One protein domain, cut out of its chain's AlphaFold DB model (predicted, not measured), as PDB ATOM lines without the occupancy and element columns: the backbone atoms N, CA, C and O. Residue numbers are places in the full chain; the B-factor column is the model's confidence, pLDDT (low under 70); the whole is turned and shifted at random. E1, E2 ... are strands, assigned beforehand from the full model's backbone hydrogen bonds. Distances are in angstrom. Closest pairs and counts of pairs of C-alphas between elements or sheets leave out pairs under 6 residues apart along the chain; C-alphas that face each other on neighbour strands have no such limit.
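What this domain is: This is residues 38 to 77 of the 91 residues of the protein "Chitinase" of Pseudoflavonifractor sp. BIOML-A4 (UniProt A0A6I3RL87). There is little regular structure here: one small hairpin of two short strands, E1 and E2, stands between two long looping stretches, residues 38 to 52 before it and 63 to 77 after it. A short antiparallel pairing of residues 40 to 41 with 70 to 71 ties the two stretches together. The printed part has 40 residues with no named helix, and its class is all strand, from 8 residues in named elements. It is compact and rounded, with a radius of gyration of the C-alphas of 9.3 A and spans of 23 by 20 by 15 A.

How they stand to each other: E1, residues 53 to 56, and E2, residues 59 to 62, are antiparallel neighbours at 142 degrees, a hairpin with a tight link. C-alphas 55 and 60 face each other at 4.3 A. N 61 and O 54, at 2.8 A, are within hydrogen-bond range.

Where its parts are: E1 begins at C-alpha 53 (36.285, 81.258, 49.600). E2 ends at C-alpha 62 (39.625, 83.715, 47.388). Each is 10.4 A long.

The domain as a whole: The C-alphas of Ala 38 and Gly 47 are farthest apart, 25.0 A. The printed part has no cut. Its mean pLDDT is 73.2; residues 38 to 40 and 65 to 77 are under 70.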
ATOM      1  N   ALA A  38      37.207  76.107  37.932       56.97
ATOM      2  CA  ALA A  38      37.633  77.399  37.460       56.97
ATOM      3  C   ALA A  38      38.215  78.059  38.697       56.97
ATOM      4  O   ALA A  38      37.505  78.283  39.678       56.97
ATOM      5  N   GLY A  39      39.526  78.271  38.697       61.81
ATOM      6  CA  GLY A  39      40.143  78.928  39.832       61.81
ATOM      7  C   GLY A  39      39.483  80.281  40.113       61.81
ATOM      8  O   GLY A  39      38.859  80.887  39.240       61.81
ATOM      9  N   TYR A  40      39.564  80.710  41.360       68.06
ATOM     10  CA  TYR A  40      38.939  81.943  41.827       68.06
ATOM     11  C   TYR A  40      39.973  83.067  41.781       68.06
ATOM     12  O   TYR A  40      41.142  82.825  42.090       68.06
ATOM     13  N   ALA A  41      39.558  84.286  41.440       75.69
ATOM     14  CA  ALA A  41      40.415  85.456  41.601       75.69
ATOM     15  C   ALA A  41      40.668  85.735  43.094       75.69
ATOM     16  O   ALA A  41      39.806  85.466  43.940       75.69
ATOM     17  N   VAL A  42      41.845  86.274  43.419       80.25
ATOM     18  CA  VAL A  42      42.131  86.786  44.769       80.25
ATOM     19  C   VAL A  42      41.218  87.977  45.067       80.25
ATOM     20  O   VAL A  42      40.964  88.805  44.193       80.25
ATOM     21  N   CYS A  43      40.697  88.050  46.292       85.56
ATOM     22  CA  CYS A  43      39.882  89.174  46.732       85.56
ATOM     23  C   CYS A  43      40.728  90.446  46.822       85.56
ATOM     24  O   CYS A  43      41.735  90.485  47.525       85.56
ATOM     25  N   THR A  44      40.291  91.485  46.119       84.50
ATOM     26  CA  THR A  44      40.890  92.826  46.126       84.50
ATOM     27  C   THR A  44      39.951  93.866  46.740       84.50
ATOM     28  O   THR A  44      40.164  95.064  46.577       84.50
ATOM     29  N   VAL A  45      38.882  93.427  47.415       87.88
ATOM     30  CA  VAL A  45      37.935  94.330  48.074       87.88
ATOM     31  C   VAL A  45      38.628  94.994  49.262       87.88
ATOM     32  O   VAL A  45      39.078  94.319  50.189       87.88
ATOM     33  N   GLU A  46      38.701  96.323  49.228       85.75
ATOM     34  CA  GLU A  46      39.330  97.139  50.269       85.75
ATOM     35  C   GLU A  46      38.749  96.819  51.655       85.75
ATOM     36  O   GLU A  46      37.538  96.876  51.873       85.75
ATOM     37  N   GLY A  47      39.622  96.468  52.601       85.88
ATOM     38  CA  GLY A  47      39.233  96.121  53.971       85.88
ATOM     39  C   GLY A  47      38.614  94.729  54.148       85.88
ATOM     40  O   GLY A  47      38.174  94.412  55.253       85.88
ATOM     41  N   CYS A  48      38.582  93.881  53.114       84.69
ATOM     42  CA  CYS A  48      38.124  92.503  53.263       84.69
ATOM     43  C   CYS A  48      39.152  91.659  54.036       84.69
ATOM     44  O   CYS A  48      40.300  91.509  53.620       84.69
ATOM     45  N   THR A  49      38.725  91.090  55.164       81.81
ATOM     46  CA  THR A  49      39.530  90.179  55.998       81.81
ATOM     47  C   THR A  49      39.057  88.726  55.913       81.81
ATOM     48  O   THR A  49      39.556  87.868  56.645       81.81
ATOM     49  N   GLU A  50      38.071  88.442  55.058       81.06
ATOM     50  CA  GLU A  50      37.525  87.099  54.889       81.06
ATOM     51  C   GLU A  50      38.586  86.180  54.288       81.06
ATOM     52  O   GLU A  50      39.106  86.421  53.200       81.06
ATOM     53  N   SER A  51      38.905  85.103  55.000       76.31
ATOM     54  CA  SER A  51      39.874  84.100  54.558       76.31
ATOM     55  C   SER A  51      39.180  82.974  53.790       76.31
ATOM     56  O   SER A  51      38.048  82.599  54.089       76.31
ATOM     57  N   GLY A  52      39.863  82.382  52.808       74.19
ATOM     58  CA  GLY A  52      39.280  81.316  51.986       74.19
ATOM     59  C   GLY A  52      38.218  81.808  51.008       74.19
ATOM     60  O   GLY A  52      38.259  82.951  50.556       74.19
ATOM     61  N   ARG A  53      37.300  80.923  50.605       77.06
ATOM     62  CA  ARG A  53      36.285  81.258  49.600       77.06
ATOM     63  C   ARG A  53      35.172  82.095  50.208       77.06
ATOM     64  O   ARG A  53      34.497  81.625  51.118       77.06
ATOM     65  N   HIS A  54      34.914  83.250  49.615       81.12
ATOM     66  CA  HIS A  54      33.819  84.133  50.003       81.12
ATOM     67  C   HIS A  54      33.243  84.849  48.774       81.12
ATOM     68  O   HIS A  54      33.762  84.706  47.666       81.12
ATOM     69  N   THR A  55      32.153  85.593  48.954       85.69
ATOM     70  CA  THR A  55      31.416  86.227  47.852       85.69
ATOM     71  C   THR A  55      31.198  87.709  48.129       85.69
ATOM     72  O   THR A  55      30.708  88.059  49.200       85.69
ATOM     73  N   HIS A  56      31.479  88.555  47.138       84.69
ATOM     74  CA  HIS A  56      31.099  89.970  47.115       84.69
ATOM     75  C   HIS A  56      30.220  90.223  45.895       84.69
ATOM     76  O   HIS A  56      30.581  89.822  44.789       84.69
ATOM     77  N   ASP A  57      29.049  90.826  46.104       86.12
ATOM     78  CA  ASP A  57      28.126  91.211  45.024       86.12
ATOM     79  C   ASP A  57      27.789  90.060  44.049       86.12
ATOM     80  O   ASP A  57      27.595  90.248  42.851       86.12
ATOM     81  N   GLY A  58      27.738  88.826  44.565       81.81
ATOM     82  CA  GLY A  58      27.467  87.615  43.781       81.81
ATOM     83  C   GLY A  58      28.682  87.011  43.063       81.81
ATOM     84  O   GLY A  58      28.569  85.921  42.503       81.81
ATOM     85  N   VAL A  59      29.852  87.650  43.123       82.19
ATOM     86  CA  VAL A  59      31.115  87.142  42.572       82.19
ATOM     87  C   VAL A  59      31.911  86.428  43.663       82.19
ATOM     88  O   VAL A  59      32.083  86.944  44.763       82.19
ATOM     89  N   THR A  60      32.384  85.217  43.368       81.50
ATOM     90  CA  THR A  60      33.147  84.388  44.313       81.50
ATOM     91  C   THR A  60      34.648  84.661  44.203       81.50
ATOM     92  O   THR A  60      35.224  84.508  43.127       81.50
ATOM     93  N   TYR A  61      35.284  84.978  45.330       80.94
ATOM     94  CA  TYR A  61      36.709  85.288  45.462       80.94
ATOM     95  C   TYR A  61      37.423  84.330  46.427       80.94
ATOM     96  O   TYR A  61      36.790  83.586  47.183       80.94
ATOM     97  N   CYS A  62      38.758  84.356  46.402       81.12
ATOM     98  CA  CYS A  62      39.625  83.715  47.388       81.12
ATOM     99  C   CYS A  62      40.342  84.768  48.247       81.12
ATOM    100  O   CYS A  62      41.050  85.620  47.722       81.12
ATOM    101  N   GLY A  63      40.202  84.683  49.565       76.69
ATOM    102  CA  GLY A  63      40.890  85.538  50.534       76.69
ATOM    103  C   GLY A  63      42.290  85.072  50.933       76.69
ATOM    104  O   GLY A  63      42.894  85.656  51.824       76.69
ATOM    105  N   TYR A  64      42.808  84.000  50.326       71.62
ATOM    106  CA  TYR A  64      44.204  83.605  50.515       71.62
ATOM    107  C   TYR A  64      45.110  84.358  49.543       71.62
ATOM    108  O   TYR A  64      44.753  84.583  48.388       71.62
ATOM    109  N   HIS A  65      46.302  84.732  50.004       67.69
ATOM    110  CA  HIS A  65      47.288  85.395  49.162       67.69
ATOM    111  C   HIS A  65      47.943  84.373  48.219       67.69
ATOM    112  O   HIS A  65      48.650  83.471  48.668       67.69
ATOM    113  N   HIS A  66      47.717  84.520  46.914       66.88
ATOM    114  CA  HIS A  66      48.351  83.711  45.870       66.88
ATOM    115  C   HIS A  66      49.391  84.561  45.142       66.88
ATOM    116  O   HIS A  66      49.073  85.659  44.696       66.88
ATOM    117  N   ALA A  67      50.624  84.063  45.011       65.94
ATOM    118  CA  ALA A  67      51.706  84.792  44.335       65.94
ATOM    119  C   ALA A  67      51.379  85.077  42.856       65.94
ATOM    120  O   ALA A  67      51.713  86.130  42.325       65.94
ATOM    121  N   ASP A  68      50.679  84.142  42.224       66.06
ATOM    122  CA  ASP A  68      50.169  84.183  40.850       66.06
ATOM    123  C   ASP A  68      48.783  84.852  40.724       66.06
ATOM    124  O   ASP A  68      48.248  84.970  39.624       66.06
ATOM    125  N   GLY A  69      48.197  85.323  41.833       65.56
ATOM    126  CA  GLY A  69      46.914  86.038  41.841       65.56
ATOM    127  C   GLY A  69      45.690  85.167  41.539       65.56
ATOM    128  O   GLY A  69      44.576  85.691  41.444       65.56
ATOM    129  N   TYR A  70      45.868  83.849  41.410       62.41
ATOM    130  CA  TYR A  70      44.796  82.926  41.071       62.41
ATOM    131  C   TYR A  70      44.757  81.731  42.008       62.41
ATOM    132  O   TYR A  70      45.766  81.162  42.410       62.41
ATOM    133  N   CYS A  71      43.547  81.314  42.345       67.38
ATOM    134  CA  CYS A  71      43.358  80.236  43.280       67.38
ATOM    135  C   CYS A  71      42.986  78.942  42.556       67.38
ATOM    136  O   CYS A  71      41.844  78.777  42.141       67.38
ATOM    137  N   THR A  72      43.912  77.987  42.459       60.72
ATOM    138  CA  THR A  72      43.719  76.697  41.759       60.72
ATOM    139  C   THR A  72      42.768  75.723  42.466       60.72
ATOM    140  O   THR A  72      42.545  74.612  41.992       60.72
ATOM    141  N   GLY A  73      42.182  76.119  43.598       55.47
ATOM    142  CA  GLY A  73      41.205  75.303  44.316       55.47
ATOM    143  C   GLY A  73      41.794  74.159  45.154       55.47
ATOM    144  O   GLY A  73      41.049  73.411  45.783       55.47
ATOM    145  N   SER A  74      43.120  74.031  45.231       56.91
ATOM    146  CA  SER A  74      43.778  72.972  46.015       56.91
ATOM    147  C   SER A  74      43.763  73.191  47.534       56.91
ATOM    148  O   SER A  74      44.200  72.320  48.277       56.91
ATOM    149  N   TYR A  75      43.258  74.327  48.019       54.66
ATOM    150  CA  TYR A  75      43.052  74.557  49.449       54.66
ATOM    151  C   TYR A  75      41.795  73.827  49.932       54.66
ATOM    152  O   TYR A  75      40.839  73.626  49.172       54.66
ATOM    153  N   CYS A  76      41.818  73.421  51.204       48.06
ATOM    154  CA  CYS A  76      40.754  72.728  51.927       48.06
ATOM    155  C   CYS A  76      39.399  73.459  51.780       48.06
ATOM    156  O   CYS A  76      39.032  74.311  52.580       48.06
ATOM    157  N   GLY A  77      38.663  73.164  50.704       49.47
ATOM    158  CA  GLY A  77      37.383  73.803  50.407       49.47
ATOM    159  C   GLY A  77      36.987  73.887  48.934       49.47
ATOM    160  O   GLY A  77      35.818  74.162  48.686       49.47
TER     161      GLY A  77